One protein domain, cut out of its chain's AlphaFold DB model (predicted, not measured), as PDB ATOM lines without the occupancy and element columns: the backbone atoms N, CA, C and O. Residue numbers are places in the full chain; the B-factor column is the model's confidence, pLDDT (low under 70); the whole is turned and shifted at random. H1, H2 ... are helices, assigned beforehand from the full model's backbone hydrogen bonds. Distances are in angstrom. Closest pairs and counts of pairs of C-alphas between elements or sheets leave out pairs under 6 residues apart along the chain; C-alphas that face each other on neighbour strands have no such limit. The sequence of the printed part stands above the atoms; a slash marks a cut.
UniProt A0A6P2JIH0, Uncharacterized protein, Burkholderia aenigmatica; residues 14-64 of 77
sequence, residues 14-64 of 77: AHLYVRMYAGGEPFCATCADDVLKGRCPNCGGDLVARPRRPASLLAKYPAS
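Overview. This is residues 14 to 64 of the 77 residues of an uncharacterized protein of Burkholderia aenigmatica (UniProt A0A6P2JIH0). With little regular structure, the printed part is a loose body of loops, from residues 14 to 28 and the first part of 36 to 54, with one short helix, H1, at its side; the chain then runs out to a second short helix, H2, far from H1. Residues 54 to 60, of which 55 to 60 belong to H2, stand free and stick out. The printed part has 51 residues with two named helices, H1 then H2, and no named strand; the class is all helix, with 13 residues in named elements. It is loose, with a radius of gyration of the C-alphas of 12.4 A, and elongated, spanning 35 by 20 by 15 A.

Along the chain. H1, residues 29 to 35, begins at C-alpha 29 (16.157, 36.851, 45.224) and is 9.8 A long. H2, residues 55 to 60, is 8.9 A long and ends at C-alpha 60 (-2.427, 41.857, 24.679).

Arrangement. H1 and H2 are apart. In both, every O i to N i+4 pair is within hydrogen-bond range.

Size, cuts and confidence. The C-alphas of Asp 34 and Lys 60, the two farthest apart, are 36.1 A apart. The link of 19 residues is long. The printed part has no cut. Residues 14 to 25 have pLDDT under 70.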
ATOM      1  N   ALA A  14      15.771  34.980  37.633       50.81
ATOM      2  CA  ALA A  14      15.308  36.217  38.251       50.81
ATOM      3  C   ALA A  14      13.870  36.041  38.770       50.81
ATOM      4  O   ALA A  14      12.896  36.481  38.161       50.81
ATOM      5  N   HIS A  15      13.728  35.351  39.899       54.69
ATOM      6  CA  HIS A  15      12.516  35.396  40.701       54.69
ATOM      7  C   HIS A  15      12.487  36.772  41.369       54.69
ATOM      8  O   HIS A  15      13.137  36.999  42.383       54.69
ATOM      9  N   LEU A  16      11.821  37.729  40.724       65.12
ATOM     10  CA  LEU A  16      11.604  39.067  41.270       65.12
ATOM     11  C   LEU A  16      10.550  38.952  42.380       65.12
ATOM     12  O   LEU A  16       9.408  38.568  42.115       65.12
ATOM     13  N   TYR A  17      10.946  39.234  43.617       65.31
ATOM     14  CA  TYR A  17      10.074  39.211  44.791       65.31
ATOM     15  C   TYR A  17       9.365  40.566  44.907       65.31
ATOM     16  O   TYR A  17      10.015  41.613  44.906       65.31
ATOM     17  N   VAL A  18       8.030  40.562  44.979       62.62
ATOM     18  CA  VAL A  18       7.198  41.765  45.156       62.62
ATOM     19  C   VAL A  18       5.969  41.378  45.968       62.62
ATOM     20  O   VAL A  18       5.230  40.474  45.577       62.62
ATOM     21  N   ARG A  19       5.715  42.062  47.086       55.56
ATOM     22  CA  ARG A  19       4.452  41.895  47.815       55.56
ATOM     23  C   ARG A  19       3.287  42.434  46.967       55.56
ATOM     24  O   ARG A  19       3.435  43.420  46.251       55.56
ATOM     25  N   MET A  20       2.135  41.771  47.053       45.38
ATOM     26  CA  MET A  20       0.956  41.931  46.183       45.38
ATOM     27  C   MET A  20       0.219  43.287  46.227       45.38
ATOM     28  O   MET A  20      -0.629  43.515  45.366       45.38
ATOM     29  N   TYR A  21       0.515  44.204  47.154       47.94
ATOM     30  CA  TYR A  21      -0.171  45.504  47.202       47.94
ATOM     31  C   TYR A  21       0.608  46.558  46.402       47.94
ATOM     32  O   TYR A  21       1.558  47.165  46.884       47.94
ATOM     33  N   ALA A  22       0.214  46.652  45.131       42.28
ATOM     34  CA  ALA A  22       0.422  47.715  44.147       42.28
ATOM     35  C   ALA A  22       1.390  48.861  44.527       42.28
ATOM     36  O   ALA A  22       1.011  49.795  45.224       42.28
ATOM     37  N   GLY A  23       2.604  48.840  43.958       48.72
ATOM     38  CA  GLY A  23       3.394  50.066  43.752       48.72
ATOM     39  C   GLY A  23       4.898  49.982  44.017       48.72
ATOM     40  O   GLY A  23       5.615  50.908  43.659       48.72
ATOM     41  N   GLY A  24       5.393  48.899  44.620       55.12
ATOM     42  CA  GLY A  24       6.811  48.781  44.978       55.12
ATOM     43  C   GLY A  24       7.727  48.393  43.814       55.12
ATOM     44  O   GLY A  24       7.380  47.557  42.978       55.12
ATOM     45  N   GLU A  25       8.931  48.962  43.802       64.50
ATOM     46  CA  GLU A  25      10.041  48.493  42.969       64.50
ATOM     47  C   GLU A  25      10.410  47.044  43.365       64.50
ATOM     48  O   GLU A  25      10.495  46.741  44.557       64.50
ATOM     49  N   PRO A  26      10.588  46.115  42.406       73.31
ATOM     50  CA  PRO A  26      10.859  44.714  42.713       73.31
ATOM     51  C   PRO A  26      12.281  44.487  43.246       73.31
ATOM     52  O   PRO A  26      13.237  45.077  42.743       73.31
ATOM     53  N   PHE A  27      12.430  43.552  44.192       78.25
ATOM     54  CA  PHE A  27      13.730  43.118  44.717       78.25
ATOM     55  C   PHE A  27      14.169  41.788  44.081       78.25
ATOM     56  O   PHE A  27      13.335  40.955  43.707       78.25
ATOM     57  N   CYS A  28      15.480  41.572  43.941       77.75
ATOM     58  CA  CYS A  28      16.018  40.284  43.495       77.75
ATOM     59  C   CYS A  28      15.986  39.238  44.625       77.75
ATOM     60  O   CYS A  28      15.821  39.582  45.796       77.75
ATOM     61  N   ALA A  29      16.160  37.961  44.270       79.81
ATOM     62  CA  ALA A  29      16.157  36.851  45.224       79.81
ATOM     63  C   ALA A  29      17.229  36.998  46.313       79.81
ATOM     64  O   ALA A  29      16.920  36.869  47.491       79.81
ATOM     65  N   THR A  30      18.452  37.349  45.914       81.25
ATOM     66  CA  THR A  30      19.580  37.573  46.826       81.25
ATOM     67  C   THR A  30      19.267  38.679  47.828       81.25
ATOM     68  O   THR A  30      19.411  38.491  49.025       81.25
ATOM     69  N   CYS A  31      18.741  39.824  47.382       80.50
ATOM     70  CA  CYS A  31      18.366  40.890  48.312       80.50
ATOM     71  C   CYS A  31      17.209  40.490  49.230       80.50
ATOM     72  O   CYS A  31      17.212  40.890  50.392       80.50
ATOM     73  N   ALA A  32      16.235  39.721  48.736       84.00
ATOM     74  CA  ALA A  32      15.132  39.246  49.561       84.00
ATOM     75  C   ALA A  32      15.624  38.340  50.703       84.00
ATOM     76  O   ALA A  32      15.134  38.486  51.820       84.00
ATOM     77  N   ASP A  33      16.602  37.469  50.451       83.94
ATOM     78  CA  ASP A  33      17.132  36.523  51.442       83.94
ATOM     79  C   ASP A  33      18.242  37.129  52.322       83.94
ATOM     80  O   ASP A  33      18.162  37.142  53.555       83.94
ATOM     81  N   ASP A  34      19.259  37.723  51.701       84.88
ATOM     82  CA  ASP A  34      20.492  38.114  52.379       84.88
ATOM     83  C   ASP A  34      20.398  39.477  53.059       84.88
ATOM     84  O   ASP A  34      20.899  39.645  54.169       84.88
ATOM     85  N   VAL A  35      19.739  40.441  52.412       84.62
ATOM     86  CA  VAL A  35      19.714  41.843  52.863       84.62
ATOM     87  C   VAL A  35      18.440  42.155  53.641       84.62
ATOM     88  O   VAL A  35      18.488  42.760  54.706       84.62
ATOM     89  N   LEU A  36      17.290  41.741  53.107       85.06
ATOM     90  CA  LEU A  36      15.966  42.115  53.609       85.06
ATOM     91  C   LEU A  36      15.332  41.042  54.502       85.06
ATOM     92  O   LEU A  36      14.313  41.312  55.138       85.06
ATOM     93  N   LYS A  37      15.911  39.834  54.556       87.75
ATOM     94  CA  LYS A  37      15.476  38.721  55.422       87.75
ATOM     95  C   LYS A  37      13.977  38.420  55.300       87.75
ATOM     96  O   LYS A  37      13.271  38.236  56.288       87.75
ATOM     97  N   GLY A  38      13.475  38.435  54.068       86.31
ATOM     98  CA  GLY A  38      12.077  38.180  53.736       86.31
ATOM     99  C   GLY A  38      11.116  39.320  54.079       86.31
ATOM    100  O   GLY A  38       9.915  39.160  53.880       86.31
ATOM    101  N   ARG A  39      11.591  40.482  54.551       85.94
ATOM    102  CA  ARG A  39      10.739  41.591  54.996       85.94
ATOM    103  C   ARG A  39      10.850  42.808  54.083       85.94
ATOM    104  O   ARG A  39      11.929  43.311  53.798       85.94
ATOM    105  N   CYS A  40       9.709  43.326  53.644       82.62
ATOM    106  CA  CYS A  40       9.655  44.550  52.858       82.62
ATOM    107  C   CYS A  40      10.052  45.758  53.727       82.62
ATOM    108  O   CYS A  40       9.373  46.003  54.727       82.62
ATOM    109  N   PRO A  41      11.065  46.555  53.339       80.06
ATOM    110  CA  PRO A  41      11.481  47.729  54.107       80.06
ATOM    111  C   PRO A  41      10.455  48.870  54.050       80.06
ATOM    112  O   PRO A  41      10.431  49.714  54.936       80.06
ATOM    113  N   ASN A  42       9.579  48.884  53.037       77.56
ATOM    114  CA  ASN A  42       8.601  49.960  52.853       77.56
ATOM    115  C   ASN A  42       7.338  49.759  53.700       77.56
ATOM    116  O   ASN A  42       6.835  50.701  54.297       77.56
ATOM    117  N   CYS A  43       6.793  48.538  53.720       80.69
ATOM    118  CA  CYS A  43       5.511  48.242  54.378       80.69
ATOM    119  C   CYS A  43       5.613  47.217  55.510       80.69
ATOM    120  O   CYS A  43       4.599  46.860  56.106       80.69
ATOM    121  N   GLY A  44       6.810  46.696  55.781       81.19
ATOM    122  CA  GLY A  44       7.049  45.814  56.910       81.19
ATOM    123  C   GLY A  44       6.253  44.516  56.858       81.19
ATOM    124  O   GLY A  44       5.818  44.063  57.906       81.19
ATOM    125  N   GLY A  45       6.072  43.868  55.708       83.19
ATOM    126  CA  GLY A  45       5.605  42.470  55.684       83.19
ATOM    127  C   GLY A  45       6.241  41.651  54.576       83.19
ATOM    128  O   GLY A  45       7.207  42.108  53.973       83.19
ATOM    129  N   ASP A  46       5.742  40.443  54.348       85.38
ATOM    130  CA  ASP A  46       6.538  39.403  53.687       85.38
ATOM    131  C   ASP A  46       6.800  39.658  52.199       85.38
ATOM    132  O   ASP A  46       5.908  40.036  51.429       85.38
ATOM    133  N   LEU A  47       8.048  39.431  51.792       83.12
ATOM    134  CA  LEU A  47       8.480  39.406  50.402       83.12
ATOM    135  C   LEU A  47       8.153  38.036  49.809       83.12
ATOM    136  O   LEU A  47       8.702  37.018  50.211       83.12
ATOM    137  N   VAL A  48       7.273  38.022  48.812       81.75
ATOM    138  CA  VAL A  48       6.846  36.801  48.118       81.75
ATOM    139  C   VAL A  48       7.206  36.864  46.639       81.75
ATOM    140  O   VAL A  48       7.337  37.946  46.061       81.75
ATOM    141  N   ALA A  49       7.380  35.699  46.016       79.81
ATOM    142  CA  ALA A  49       7.683  35.617  44.594       79.81
ATOM    143  C   ALA A  49       6.538  36.215  43.766       79.81
ATOM    144  O   ALA A  49       5.369  35.862  43.946       79.81
ATOM    145  N   ARG A  50       6.867  37.107  42.825       75.81
ATOM    146  CA  ARG A  50       5.854  37.709  41.960       75.81
ATOM    147  C   ARG A  50       5.297  36.661  40.992       75.81
ATOM    148  O   ARG A  50       6.079  36.014  40.287       75.81
ATOM    149  N   PRO A  51       3.966  36.521  40.876       77.81
ATOM    150  CA  PRO A  51       3.380  35.621  39.896       77.81
ATOM    151  C   PRO A  51       3.762  36.047  38.474       77.81
ATOM    152  O   PRO A  51       3.838  37.236  38.144       77.81
ATOM    153  N   ARG A  52       4.000  35.056  37.609       81.75
ATOM    154  CA  ARG A  52       4.243  35.308  36.186       81.75
ATOM    155  C   ARG A  52       2.975  35.853  35.533       81.75
ATOM    156  O   ARG A  52       1.878  35.368  35.797       81.75
ATOM    157  N   ARG A  53       3.134  36.840  34.642       83.38
ATOM    158  CA  ARG A  53       2.029  37.320  33.800       83.38
ATOM    159  C   ARG A  53       1.621  36.185  32.841       83.38
ATOM    160  O   ARG A  53       2.511  35.655  32.174       83.38
ATOM    161  N   PRO A  54       0.335  35.799  32.761       88.25
ATOM    162  CA  PRO A  54      -0.106  34.712  31.890       88.25
ATOM    163  C   PRO A  54       0.095  35.063  30.409       88.25
ATOM    164  O   PRO A  54       0.052  36.236  30.029       88.25
ATOM    165  N   ALA A  55       0.279  34.038  29.573       90.00
ATOM    166  CA  ALA A  55       0.605  34.192  28.152       90.00
ATOM    167  C   ALA A  55      -0.438  35.023  27.384       90.00
ATOM    168  O   ALA A  55      -0.073  35.914  26.619       90.00
ATOM    169  N   SER A  56      -1.729  34.821  27.661       90.25
ATOM    170  CA  SER A  56      -2.820  35.569  27.022       90.25
ATOM    171  C   SER A  56      -2.742  37.075  27.295       90.25
ATOM    172  O   SER A  56      -3.025  37.887  26.417       90.25
ATOM    173  N   LEU A  57      -2.307  37.468  28.498       87.44
ATOM    174  CA  LEU A  57      -2.115  38.879  28.838       87.44
ATOM    175  C   LEU A  57      -0.812  39.442  28.272       87.44
ATOM    176  O   LEU A  57      -0.760  40.636  28.016       87.44
ATOM    177  N   LEU A  58       0.220  38.621  28.060       87.50
ATOM    178  CA  LEU A  58       1.440  39.057  27.371       87.50
ATOM    179  C   LEU A  58       1.194  39.346  25.888       87.50
ATOM    180  O   LEU A  58       1.794  40.274  25.359       87.50
ATOM    181  N   ALA A  59       0.292  38.605  25.238       90.19
ATOM    182  CA  ALA A  59      -0.098  38.882  23.856       90.19
ATOM    183  C   ALA A  59      -0.809  40.241  23.719       90.19
ATOM    184  O   ALA A  59      -0.537  40.989  22.786       90.19
ATOM    185  N   LYS A  60      -1.695  40.579  24.669       92.12
ATOM    186  CA  LYS A  60      -2.427  41.857  24.679       92.12
ATOM    187  C   LYS A  60      -1.599  43.029  25.226       92.12
ATOM    188  O   LYS A  60      -1.765  44.156  24.775       92.12
ATOM    189  N   TYR A  61      -0.727  42.765  26.200       89.75
ATOM    190  CA  TYR A  61       0.115  43.745  26.890       89.75
ATOM    191  C   TYR A  61       1.572  43.252  26.906       89.75
ATOM    192  O   TYR A  61       2.018  42.649  27.899       89.75
ATOM    193  N   PRO A  62       2.316  43.465  25.803       86.69
ATOM    194  CA  PRO A  62       3.676  42.963  25.668       86.69
ATOM    195  C   PRO A  62       4.614  43.583  26.708       86.69
ATOM    196  O   PRO A  62       4.392  44.678  27.229       86.69
ATOM    197  N   ALA A  63       5.675  42.850  27.048       86.06
ATOM    198  CA  ALA A  63       6.729  43.381  27.901       86.06
ATOM    199  C   ALA A  63       7.463  44.533  27.193       86.06
ATOM    200  O   ALA A  63       7.634  44.498  25.976       86.06
ATOM    201  N   SER A  64       7.923  45.525  27.964       85.12
ATOM    202  CA  SER A  64       8.774  46.592  27.429       85.12
ATOM    203  C   SER A  64      10.024  45.999  26.782       85.12
ATOM    204  O   SER A  64      10.691  45.149  27.379       85.12
TER     205      SER A  64